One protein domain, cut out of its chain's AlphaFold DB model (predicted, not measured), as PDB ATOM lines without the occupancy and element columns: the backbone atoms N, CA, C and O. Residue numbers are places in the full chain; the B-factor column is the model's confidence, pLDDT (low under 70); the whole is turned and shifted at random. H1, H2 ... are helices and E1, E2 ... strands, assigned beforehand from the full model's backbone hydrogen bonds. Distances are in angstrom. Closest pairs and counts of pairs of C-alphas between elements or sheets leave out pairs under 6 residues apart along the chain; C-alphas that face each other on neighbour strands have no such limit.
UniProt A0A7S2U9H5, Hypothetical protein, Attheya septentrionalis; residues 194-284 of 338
ATOM      1  N   LEU A 194     270.931 153.598 162.875       98.00
ATOM      2  CA  LEU A 194     270.127 152.411 162.593       98.00
ATOM      3  C   LEU A 194     268.670 152.822 162.425       98.00
ATOM      4  O   LEU A 194     268.150 153.551 163.266       98.00
ATOM      5  N   LEU A 195     268.011 152.293 161.400       98.06
ATOM      6  CA  LEU A 195     266.563 152.344 161.254       98.06
ATOM      7  C   LEU A 195     265.990 150.929 161.376       98.06
ATOM      8  O   LEU A 195     266.090 150.122 160.450       98.06
ATOM      9  N   ASP A 196     265.431 150.629 162.542       96.88
ATOM     10  CA  ASP A 196     264.825 149.342 162.883       96.88
ATOM     11  C   ASP A 196     263.295 149.415 162.821       96.88
ATOM     12  O   ASP A 196     262.735 150.507 162.705       96.88
ATOM     13  N   ASP A 197     262.614 148.270 162.902       96.19
ATOM     14  CA  ASP A 197     261.153 148.171 162.757       96.19
ATOM     15  C   ASP A 197     260.647 149.002 161.567       96.19
ATOM     16  O   ASP A 197     259.750 149.841 161.705       96.19
ATOM     17  N   PHE A 198     261.289 148.845 160.407       96.50
ATOM     18  CA  PHE A 198     261.069 149.762 159.296       96.50
ATOM     19  C   PHE A 198     259.966 149.297 158.335       96.50
ATOM     20  O   PHE A 198     259.800 148.103 158.070       96.50
ATOM     21  N   GLU A 199     259.234 150.254 157.772       96.12
ATOM     22  CA  GLU A 199     258.216 150.066 156.740       96.12
ATOM     23  C   GLU A 199     258.395 151.110 155.629       96.12
ATOM     24  O   GLU A 199     258.649 152.284 155.900       96.12
ATOM     25  N   PHE A 200     258.286 150.691 154.366       95.44
ATOM     26  CA  PHE A 200     258.320 151.633 153.248       95.44
ATOM     27  C   PHE A 200     256.961 152.293 153.070       95.44
ATOM     28  O   PHE A 200     255.921 151.631 153.078       95.44
ATOM     29  N   GLU A 201     256.980 153.598 152.846       95.94
ATOM     30  CA  GLU A 201     255.770 154.384 152.686       95.94
ATOM     31  C   GLU A 201     255.409 154.608 151.216       95.94
ATOM     32  O   GLU A 201     256.255 154.592 150.320       95.94
ATOM     33  N   SER A 202     254.133 154.902 150.964       92.62
ATOM     34  CA  SER A 202     253.611 155.181 149.620       92.62
ATOM     35  C   SER A 202     254.231 156.416 148.960       92.62
ATOM     36  O   SER A 202     254.222 156.527 147.736       92.62
ATOM     37  N   GLN A 203     254.797 157.328 149.753       92.25
ATOM     38  CA  GLN A 203     255.488 158.528 149.274       92.25
ATOM     39  C   GLN A 203     256.949 158.262 148.869       92.25
ATOM     40  O   GLN A 203     257.664 159.187 148.496       92.25
ATOM     41  N   GLY A 204     257.405 157.005 148.938       93.12
ATOM     42  CA  GLY A 204     258.782 156.617 148.628       93.12
ATOM     43  C   GLY A 204     259.774 156.856 149.769       93.12
ATOM     44  O   GLY A 204     260.974 156.688 149.559       93.12
ATOM     45  N   GLY A 205     259.294 157.258 150.950       96.12
ATOM     46  CA  GLY A 205     260.071 157.335 152.186       96.12
ATOM     47  C   GLY A 205     260.082 156.017 152.964       96.12
ATOM     48  O   GLY A 205     259.567 154.991 152.508       96.12
ATOM     49  N   ILE A 206     260.669 156.056 154.156       97.12
ATOM     50  CA  ILE A 206     260.678 154.945 155.109       97.12
ATOM     51  C   ILE A 206     260.314 155.472 156.499       97.12
ATOM     52  O   ILE A 206     260.742 156.556 156.898       97.12
ATOM     53  N   ALA A 207     259.520 154.707 157.238       98.00
ATOM     54  CA  ALA A 207     259.219 154.971 158.637       98.00
ATOM     55  C   ALA A 207     259.767 153.840 159.502       98.00
ATOM     56  O   ALA A 207     259.758 152.686 159.087       98.00
ATOM     57  N   GLY A 208     260.256 154.151 160.699       97.88
ATOM     58  CA  GLY A 208     260.861 153.157 161.588       97.88
ATOM     59  C   GLY A 208     261.408 153.776 162.866       97.88
ATOM     60  O   GLY A 208     261.348 154.993 163.047       97.88
ATOM     61  N   ARG A 209     261.921 152.946 163.772       98.25
ATOM     62  CA  ARG A 209     262.597 153.388 164.997       98.25
ATOM     63  C   ARG A 209     264.055 153.692 164.705       98.25
ATOM     64  O   ARG A 209     264.769 152.836 164.190       98.25
ATOM     65  N   VAL A 210     264.501 154.892 165.052       98.19
ATOM     66  CA  VAL A 210     265.883 155.311 164.806       98.19
ATOM     67  C   VAL A 210     266.757 155.172 166.049       98.19
ATOM     68  O   VAL A 210     266.292 155.420 167.160       98.19
ATOM     69  N   TYR A 211     268.025 154.812 165.855       97.69
ATOM     70  CA  TYR A 211     269.041 154.760 166.907       97.69
ATOM     71  C   TYR A 211     270.349 155.392 166.430       97.69
ATOM     72  O   TYR A 211     270.755 155.199 165.281       97.69
ATOM     73  N   GLY A 212     271.031 156.116 167.313       95.81
ATOM     74  CA  GLY A 212     272.296 156.787 167.020       95.81
ATOM     75  C   GLY A 212     272.157 158.013 166.112       95.81
ATOM     76  O   GLY A 212     273.133 158.407 165.474       95.81
ATOM     77  N   LEU A 213     270.962 158.606 166.015       96.56
ATOM     78  CA  LEU A 213     270.737 159.841 165.261       96.56
ATOM     79  C   LEU A 213     270.918 161.062 166.188       96.56
ATOM     80  O   LEU A 213     270.159 161.204 167.149       96.56
ATOM     81  N   PRO A 214     271.883 161.967 165.930       95.12
ATOM     82  CA  PRO A 214     272.160 163.089 166.824       95.12
ATOM     83  C   PRO A 214     270.946 163.999 167.046       95.12
ATOM     84  O   PRO A 214     270.294 164.430 166.097       95.12
ATOM     85  N   GLY A 215     270.674 164.327 168.311       96.62
ATOM     86  CA  GLY A 215     269.561 165.201 168.701       96.62
ATOM     87  C   GLY A 215     268.193 164.516 168.759       96.62
ATOM     88  O   GLY A 215     267.211 165.173 169.098       96.62
ATOM     89  N   ILE A 216     268.116 163.215 168.466       96.88
ATOM     90  CA  ILE A 216     266.898 162.413 168.586       96.88
ATOM     91  C   ILE A 216     267.149 161.293 169.596       96.88
ATOM     92  O   ILE A 216     268.218 160.694 169.627       96.88
ATOM     93  N   VAL A 217     266.161 161.038 170.453       97.69
ATOM     94  CA  VAL A 217     266.235 159.961 171.445       97.69
ATOM     95  C   VAL A 217     266.129 158.611 170.738       97.69
ATOM     96  O   VAL A 217     265.239 158.409 169.908       97.69
ATOM     97  N   ASP A 218     267.006 157.681 171.094       97.50
ATOM     98  CA  ASP A 218     267.011 156.316 170.570       97.50
ATOM     99  C   ASP A 218     265.653 155.611 170.743       97.50
ATOM    100  O   ASP A 218     264.981 155.728 171.768       97.50
ATOM    101  N   GLY A 219     265.229 154.877 169.711       97.06
ATOM    102  CA  GLY A 219     263.945 154.174 169.661       97.06
ATOM    103  C   GLY A 219     262.752 155.043 169.242       97.06
ATOM    104  O   GLY A 219     261.634 154.522 169.119       97.06
ATOM    105  N   THR A 220     262.967 156.340 168.990       98.25
ATOM    106  CA  THR A 220     261.938 157.253 168.465       98.25
ATOM    107  C   THR A 220     261.513 156.817 167.066       98.25
ATOM    108  O   THR A 220     262.359 156.579 166.202       98.25
ATOM    109  N   LYS A 221     260.197 156.729 166.820       98.12
ATOM    110  CA  LYS A 221     259.671 156.477 165.471       98.12
ATOM    111  C   LYS A 221     259.808 157.752 164.637       98.12
ATOM    112  O   LYS A 221     259.262 158.787 165.013       98.12
ATOM    113  N   ILE A 222     260.519 157.663 163.521       98.12
ATOM    114  CA  ILE A 222     260.682 158.743 162.547       98.12
ATOM    115  C   ILE A 222     260.079 158.343 161.204       98.12
ATOM    116  O   ILE A 222     259.855 157.163 160.934       98.12
ATOM    117  N   GLN A 223     259.852 159.348 160.368       98.00
ATOM    118  CA  GLN A 223     259.462 159.222 158.972       98.00
ATOM    119  C   GLN A 223     260.462 160.036 158.152       98.00
ATOM    120  O   GLN A 223     260.720 161.199 158.471       98.00
ATOM    121  N   THR A 224     261.078 159.422 157.146       97.69
ATOM    122  CA  THR A 224     262.067 160.098 156.301       97.69
ATOM    123  C   THR A 224     261.412 160.754 155.090       97.69
ATOM    124  O   THR A 224     260.295 160.412 154.702       97.69
ATOM    125  N   SER A 225     262.152 161.644 154.426       96.75
ATOM    126  CA  SER A 225     261.834 162.050 153.056       96.75
ATOM    127  C   SER A 225     261.951 160.869 152.082       96.75
ATOM    128  O   SER A 225     262.328 159.753 152.466       96.75
ATOM    129  N   ALA A 226     261.620 161.117 150.811       97.12
ATOM    130  CA  ALA A 226     261.760 160.129 149.752       97.12
ATOM    131  C   ALA A 226     263.195 159.583 149.699       97.12
ATOM    132  O   ALA A 226     264.159 160.285 149.993       97.12
ATOM    133  N   LEU A 227     263.345 158.314 149.335       97.00
ATOM    134  CA  LEU A 227     264.641 157.652 149.300       97.00
ATOM    135  C   LEU A 227     265.287 157.720 147.914       97.00
ATOM    136  O   LEU A 227     264.628 157.637 146.876       97.00
ATOM    137  N   ARG A 228     266.619 157.791 147.894       96.12
ATOM    138  CA  ARG A 228     267.436 157.782 146.680       96.12
ATOM    139  C   ARG A 228     267.984 156.385 146.391       96.12
ATOM    140  O   ARG A 228     268.543 155.731 147.268       96.12
ATOM    141  N   ASN A 229     267.909 155.966 145.124       95.06
ATOM    142  CA  ASN A 229     268.501 154.718 144.615       95.06
ATOM    143  C   ASN A 229     268.105 153.461 145.418       95.06
ATOM    144  O   ASN A 229     268.946 152.602 145.680       95.06
ATOM    145  N   VAL A 230     266.827 153.356 145.802       95.50
ATOM    146  CA  VAL A 230     266.284 152.286 146.663       95.50
ATOM    147  C   VAL A 230     266.662 150.887 146.169       95.50
ATOM    148  O   VAL A 230     267.049 150.034 146.962       95.50
ATOM    149  N   GLU A 231     266.625 150.662 144.854       92.50
ATOM    150  CA  GLU A 231     266.947 149.368 144.237       92.50
ATOM    151  C   GLU A 231     268.363 148.881 144.549       92.50
ATOM    152  O   GLU A 231     268.600 147.681 144.637       92.50
ATOM    153  N   THR A 232     269.311 149.803 144.714       93.88
ATOM    154  CA  THR A 232     270.714 149.470 144.975       93.88
ATOM    155  C   THR A 232     271.019 149.509 146.464       93.88
ATOM    156  O   THR A 232     271.637 148.584 146.986       93.88
ATOM    157  N   THR A 233     270.577 150.557 147.163       95.81
ATOM    158  CA  THR A 233     270.939 150.801 148.566       95.81
ATOM    159  C   THR A 233     270.333 149.750 149.496       95.81
ATOM    160  O   THR A 233     271.058 149.162 150.300       95.81
ATOM    161  N   VAL A 234     269.055 149.399 149.310       95.19
ATOM    162  CA  VAL A 234     268.350 148.426 150.166       95.19
ATOM    163  C   VAL A 234     268.994 147.041 150.111       95.19
ATOM    164  O   VAL A 234     269.123 146.375 151.140       95.19
ATOM    165  N   ILE A 235     269.443 146.610 148.927       93.00
ATOM    166  CA  ILE A 235     270.147 145.328 148.753       93.00
ATOM    167  C   ILE A 235     271.471 145.341 149.518       93.00
ATOM    168  O   ILE A 235     271.844 144.335 150.114       93.00
ATOM    169  N   MET A 236     272.151 146.488 149.545       94.56
ATOM    170  CA  MET A 236     273.377 146.671 150.316       94.56
ATOM    171  C   MET A 236     273.128 146.847 151.819       94.56
ATOM    172  O   MET A 236     274.093 146.928 152.563       94.56
ATOM    173  N   GLY A 237     271.877 146.900 152.287       96.00
ATOM    174  CA  GLY A 237     271.551 146.988 153.712       96.00
ATOM    175  C   GLY A 237     271.562 148.398 154.301       96.00
ATOM    176  O   GLY A 237     271.584 148.537 155.521       96.00
ATOM    177  N   TYR A 238     271.502 149.439 153.471       97.88
ATOM    178  CA  TYR A 238     271.335 150.820 153.928       97.88
ATOM    179  C   TYR A 238     270.352 151.583 153.036       97.88
ATOM    180  O   TYR A 238     269.972 151.117 151.968       97.88
ATOM    181  N   VAL A 239     269.927 152.768 153.453       97.62
ATOM    182  CA  VAL A 239     269.134 153.694 152.631       97.62
ATOM    183  C   VAL A 239     269.715 155.096 152.718       97.62
ATOM    184  O   VAL A 239     270.336 155.456 153.714       97.62
ATOM    185  N   LEU A 240     269.530 155.879 151.660       97.50
ATOM    186  CA  LEU A 240     269.968 157.270 151.564       97.50
ATOM    187  C   LEU A 240     268.740 158.130 151.268       97.50
ATOM    188  O   LEU A 240     267.979 157.802 150.356       97.50
ATOM    189  N   THR A 241     268.550 159.211 152.016       97.56
ATOM    190  CA  THR A 241     267.486 160.187 151.746       97.56
ATOM    191  C   THR A 241     267.729 160.912 150.416       97.56
ATOM    192  O   THR A 241     268.858 161.007 149.929       97.56
ATOM    193  N   ASP A 242     266.663 161.389 149.780       96.38
ATOM    194  CA  ASP A 242     266.683 162.124 148.507       96.38
ATOM    195  C   ASP A 242     267.593 163.354 148.531       96.38
ATOM    196  O   ASP A 242     268.319 163.611 147.566       96.38
ATOM    197  N   ASP A 243     267.611 164.060 149.658       95.00
ATOM    198  CA  ASP A 243     268.486 165.196 149.923       95.00
ATOM    199  C   ASP A 243     269.977 164.816 149.992       95.00
ATOM    200  O   ASP A 243     270.839 165.691 149.896       95.00
ATOM    201  N   GLY A 244     270.297 163.522 150.111       94.81
ATOM    202  CA  GLY A 244     271.656 162.998 150.215       94.81
ATOM    203  C   GLY A 244     272.374 163.377 151.511       94.81
ATOM    204  O   GLY A 244     273.597 163.242 151.573       94.81
ATOM    205  N   LYS A 245     271.647 163.864 152.524       95.38
ATOM    206  CA  LYS A 245     272.230 164.363 153.778       95.38
ATOM    207  C   LYS A 245     272.310 163.314 154.866       95.38
ATOM    208  O   LYS A 245     273.182 163.411 155.722       95.38
ATOM    209  N   VAL A 246     271.406 162.335 154.865       96.31
ATOM    210  CA  VAL A 246     271.351 161.307 155.906       96.31
ATOM    211  C   VAL A 246     271.252 159.929 155.271       96.31
ATOM    212  O   VAL A 246     270.459 159.684 154.364       96.31
ATOM    213  N   ALA A 247     272.080 159.013 155.758       97.69
ATOM    214  CA  ALA A 247     271.997 157.606 155.417       97.69
ATOM    215  C   ALA A 247     271.685 156.803 156.677       97.69
ATOM    216  O   ALA A 247     272.165 157.141 157.757       97.69
ATOM    217  N   TYR A 248     270.902 155.742 156.521       98.19
ATOM    218  CA  TYR A 248     270.505 154.857 157.608       98.19
ATOM    219  C   TYR A 248     270.917 153.426 157.282       98.19
ATOM    220  O   TYR A 248     270.686 152.952 156.171       98.19
ATOM    221  N   GLU A 249     271.501 152.726 158.247       98.00
ATOM    222  CA  GLU A 249     271.635 151.271 158.195       98.00
ATOM    223  C   GLU A 249     270.255 150.635 158.420       98.00
ATOM    224  O   GLU A 249     269.520 151.040 159.320       98.00
ATOM    225  N   LEU A 250     269.893 149.640 157.608       97.44
ATOM    226  CA  LEU A 250     268.605 148.959 157.727       97.44
ATOM    227  C   LEU A 250     268.662 147.838 158.770       97.44
ATOM    228  O   LEU A 250     269.403 146.857 158.635       97.44
ATOM    229  N   GLY A 251     267.806 147.963 159.780       95.69
ATOM    230  CA  GLY A 251     267.527 146.934 160.769       95.69
ATOM    231  C   GLY A 251     266.606 145.851 160.217       95.69
ATOM    232  O   GLY A 251     266.868 145.246 159.170       95.69
ATOM    233  N   ILE A 252     265.551 145.564 160.962       93.06
ATOM    234  CA  ILE A 252     264.575 144.518 160.678       93.06
ATOM    235  C   ILE A 252     263.270 145.171 160.254       93.06
ATOM    236  O   ILE A 252     262.841 146.150 160.863       93.06
ATOM    237  N   PRO A 253     262.640 144.673 159.182       94.25
ATOM    238  CA  PRO A 253     261.380 145.232 158.737       94.25
ATOM    239  C   PRO A 253     260.253 144.890 159.717       94.25
ATOM    240  O   PRO A 253     260.247 143.822 160.339       94.25
ATOM    241  N   VAL A 254     259.251 145.770 159.798       91.69
ATOM    242  CA  VAL A 254     258.041 145.532 160.598       91.69
ATOM    243  C   VAL A 254     257.426 144.176 160.239       91.69
ATOM    244  O   VAL A 254     257.259 143.833 159.068       91.69
ATOM    245  N   GLY A 255     257.063 143.398 161.259       84.50
ATOM    246  CA  GLY A 255     256.378 142.113 161.091       84.50
ATOM    247  C   GLY A 255     257.298 140.915 160.846       84.50
ATOM    248  O   GLY A 255     256.813 139.786 160.847       84.50
ATOM    249  N   GLN A 256     258.613 141.115 160.711       77.00
ATOM    250  CA  GLN A 256     259.588 140.026 160.794       77.00
ATOM    251  C   GLN A 256     260.091 139.892 162.230       77.00
ATOM    252  O   GLN A 256     261.211 140.265 162.560       77.00
ATOM    253  N   SER A 257     259.262 139.336 163.114       67.06
ATOM    254  CA  SER A 257     259.779 138.814 164.380       67.06
ATOM    255  C   SER A 257     260.755 137.683 164.064       67.06
ATOM    256  O   SER A 257     260.405 136.796 163.287       67.06
ATOM    257  N   TYR A 258     261.956 137.726 164.643       59.88
ATOM    258  CA  TYR A 258     262.997 136.708 164.506       59.88
ATOM    259  C   TYR A 258     262.447 135.299 164.780       59.88
ATOM    260  O   TYR A 258     262.468 134.812 165.909       59.88
ATOM    261  N   SER A 259     261.961 134.617 163.747       50.28
ATOM    262  CA  SER A 259     261.792 133.175 163.802       50.28
ATOM    263  C   SER A 259     263.190 132.620 163.565       50.28
ATOM    264  O   SER A 259     263.695 132.677 162.445       50.28
ATOM    265  N   LEU A 260     263.843 132.170 164.637       54.69
ATOM    266  CA  LEU A 260     265.241 131.710 164.687       54.69
ATOM    267  C   LEU A 260     265.549 130.522 163.735       54.69
ATOM    268  O   LEU A 260     266.683 130.065 163.662       54.69
ATOM    269  N   ASP A 261     264.562 130.035 162.980       48.00
ATOM    270  CA  ASP A 261     264.566 128.743 162.286       48.00
ATOM    271  C   ASP A 261     265.069 128.745 160.824       48.00
ATOM    272  O   ASP A 261     264.883 127.759 160.114       48.00
ATOM    273  N   GLY A 262     265.738 129.789 160.318       46.62
ATOM    274  CA  GLY A 262     266.278 129.704 158.945       46.62
ATOM    275  C   GLY A 262     266.847 130.991 158.364       46.62
ATOM    276  O   GLY A 262     266.360 131.502 157.354       46.62
ATOM    277  N   VAL A 263     267.857 131.551 159.025       50.03
ATOM    278  CA  VAL A 263     268.353 132.910 158.777       50.03
ATOM    279  C   VAL A 263     269.503 132.912 157.762       50.03
ATOM    280  O   VAL A 263     270.657 132.743 158.127       50.03
ATOM    281  N   SER A 264     269.179 133.126 156.485       54.69
ATOM    282  CA  SER A 264     270.017 133.886 155.531       54.69
ATOM    283  C   SER A 264     269.273 134.087 154.205       54.69
ATOM    284  O   SER A 264     269.054 135.220 153.773       54.69
ATOM    285  N   ASP A 265     268.745 133.010 153.620       56.53
ATOM    286  CA  ASP A 265     268.074 133.068 152.312       56.53
ATOM    287  C   ASP A 265     266.680 133.705 152.368       56.53
ATOM    288  O   ASP A 265     266.269 134.417 151.447       56.53
ATOM    289  N   ALA A 266     265.940 133.494 153.459       58.34
ATOM    290  CA  ALA A 266     264.579 134.009 153.595       58.34
ATOM    291  C   ALA A 266     264.536 135.543 153.707       58.34
ATOM    292  O   ALA A 266     263.670 136.174 153.102       58.34
ATOM    293  N   SER A 267     265.495 136.147 154.418       60.16
ATOM    294  CA  SER A 267     265.582 137.606 154.587       60.16
ATOM    295  C   SER A 267     265.880 138.302 153.258       60.16
ATOM    296  O   SER A 267     265.162 139.220 152.856       60.16
ATOM    297  N   MET A 268     266.865 137.805 152.500       63.53
ATOM    298  CA  MET A 268     267.189 138.341 151.173       63.53
ATOM    299  C   MET A 268     266.045 138.137 150.173       63.53
ATOM    300  O   MET A 268     265.744 139.034 149.383       63.53
ATOM    301  N   LYS A 269     265.350 136.994 150.232       66.38
ATOM    302  CA  LYS A 269     264.172 136.730 149.397       66.38
ATOM    303  C   LYS A 269     263.003 137.652 149.742       66.38
ATOM    304  O   LYS A 269     262.353 138.157 148.829       66.38
ATOM    305  N   ALA A 270     262.768 137.925 151.026       65.81
ATOM    306  CA  ALA A 270     261.753 138.873 151.472       65.81
ATOM    307  C   ALA A 270     262.095 140.311 151.051       65.81
ATOM    308  O   ALA A 270     261.239 140.996 150.495       65.81
ATOM    309  N   ARG A 271     263.358 140.737 151.209       67.44
ATOM    310  CA  ARG A 271     263.840 142.040 150.719       67.44
ATOM    311  C   ARG A 271     263.647 142.180 149.209       67.44
ATOM    312  O   ARG A 271     263.147 143.201 148.745       67.44
ATOM    313  N   ARG A 272     263.975 141.138 148.437       71.25
ATOM    314  CA  ARG A 272     263.786 141.124 146.978       71.25
ATOM    315  C   ARG A 272     262.310 141.171 146.580       71.25
ATOM    316  O   ARG A 272     261.963 141.928 145.680       71.25
ATOM    317  N   ALA A 273     261.447 140.411 147.254       71.44
ATOM    318  CA  ALA A 273     260.005 140.429 147.006       71.44
ATOM    319  C   ALA A 273     259.382 141.799 147.325       71.44
ATOM    320  O   ALA A 273     258.529 142.280 146.582       71.44
ATOM    321  N   MET A 274     259.844 142.453 148.394       72.19
ATOM    322  CA  MET A 274     259.398 143.795 148.769       72.19
ATOM    323  C   MET A 274     259.833 144.847 147.743       72.19
ATOM    324  O   MET A 274     259.011 145.647 147.300       72.19
ATOM    325  N   LEU A 275     261.092 144.799 147.296       71.50
ATOM    326  CA  LEU A 275     261.600 145.648 146.212       71.50
ATOM    327  C   LEU A 275     260.802 145.460 144.915       71.50
ATOM    328  O   LEU A 275     260.457 146.438 144.254       71.50
ATOM    329  N   GLU A 276     260.458 144.220 144.568       75.06
ATOM    330  CA  GLU A 276     259.645 143.932 143.385       75.06
ATOM    331  C   GLU A 276     258.218 144.495 143.514       75.06
ATOM    332  O   GLU A 276     257.684 145.059 142.556       75.06
ATOM    333  N   ALA A 277     257.615 144.412 144.703       69.88
ATOM    334  CA  ALA A 277     256.311 145.009 144.976       69.88
ATOM    335  C   ALA A 277     256.342 146.546 144.865       69.88
ATOM    336  O   ALA A 277     255.430 147.133 144.274       69.88
ATOM    337  N   MET A 278     257.407 147.186 145.361       65.38
ATOM    338  CA  MET A 278     257.595 148.641 145.291       65.38
ATOM    339  C   MET A 278     257.875 149.142 143.871       65.38
ATOM    340  O   MET A 278     257.290 150.138 143.444       65.38
ATOM    341  N   GLY A 279     258.709 148.441 143.096       64.06
ATOM    342  CA  GLY A 279     258.962 148.792 141.692       64.06
ATOM    343  C   GLY A 279     257.682 148.765 140.844       64.06
ATOM    344  O   GLY A 279     257.457 149.629 139.989       64.06
ATOM    345  N   ARG A 280     256.777 147.817 141.125       62.00
ATOM    346  CA  ARG A 280     255.462 147.739 140.465       62.00
ATOM    347  C   ARG A 280     254.530 148.891 140.852       62.00
ATOM    348  O   ARG A 280     253.787 149.370 140.002       62.00
ATOM    349  N   THR A 281     254.579 149.374 142.093       57.06
ATOM    350  CA  THR A 281     253.750 150.515 142.527       57.06
ATOM    351  C   THR A 281     254.279 151.850 142.002       57.06
ATOM    352  O   THR A 281     253.494 152.677 141.543       57.06
ATOM    353  N   ALA A 282     255.600 152.048 141.975       54.44
ATOM    354  CA  ALA A 282     256.212 153.277 141.465       54.44
ATOM    355  C   ALA A 282     255.990 153.473 139.950       54.44
ATOM    356  O   ALA A 282     255.721 154.588 139.494       54.44
ATOM    357  N   SER A 283     256.042 152.387 139.170       52.81
ATOM    358  CA  SER A 283     255.803 152.414 137.716       52.81
ATOM    359  C   SER A 283     254.339 152.674 137.334       52.81
ATOM    360  O   SER A 283     254.083 153.309 136.310       52.81
ATOM    361  N   MET A 284     253.375 152.270 138.169       53.12
ATOM    362  CA  MET A 284     251.954 152.581 137.957       53.12
ATOM    363  C   MET A 284     251.614 154.063 138.174       53.12
ATOM    364  O   MET A 284     250.655 154.554 137.588       53.12
TER     365      MET A 284
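AT A GLANCE: This is residues 194 to 284 of the 338 residues of the protein "Hypothetical protein" of Attheya septentrionalis (UniProt A0A7S2U9H5). Five short strands make a strongly twisted, curled sheet that nearly closes into a small barrel, as residues 227 to 228, after edge strand E3, pair with E4 at the other edge. The short helix H1 sits at the E4 edge, and the long helix H2 runs outside the sheet at the end of a loop whose residues 258 to 264 stick out with 265 to 266 of H2. The printed part has 91 residues, with E1 E2 E3 H1 E4 E5 H2 along the chain, a mixed sheet in the order E3 E2 E1 E5 E4, and a mixed class. It is compact, with a radius of gyration of the C-alphas of 13.2 A and spans of 37 by 35 by 19 A.

HOW THE PARTS SIT: E1, residues 194 to 200, E2, residues 206 to 211, and E3, residues 220 to 223, form a meander, each strand the antiparallel neighbour of the one before; N 196 and O 209 are 2.8 A apart, N 222 and O 208 2.8 A. E5, residues 247 to 250, is parallel to E1, with N 195 and O 249 at 2.9 A, and forms a hairpin with E4, residues 238 to 241, with N 239 and O 248 at 2.8 A. H1, residues 230 to 233, is on the sheet at the sheet's level, its height 2.7 A; its closest C-alphas to E4 are Thr 233 and Val 239, 5.3 A. H2, residues 265 to 284, is not on the sheet; it is close to H1 but not clearly touching, the closest C-alphas, Glu 231 and Leu 275, 6.8 A apart. Every O i to N i+4 pair of H2 is within hydrogen-bond range; H1 is too short for one.

IN THESE COORDINATES: E1 begins at C-alpha 194 (270.127, 152.411, 162.593) and spans 15.1 A, E2 14.5 A. H2 spans 29.1 A and ends at C-alpha 284 (251.954, 152.581, 137.957).

THE WHOLE: The farthest C-alphas, Asp 243 and Asp 261, are 38.7 A apart. The printed part has no cut; the link E5 to H2 is long. Confidence is under 70 in residues 257 to 271 and 277 to 284.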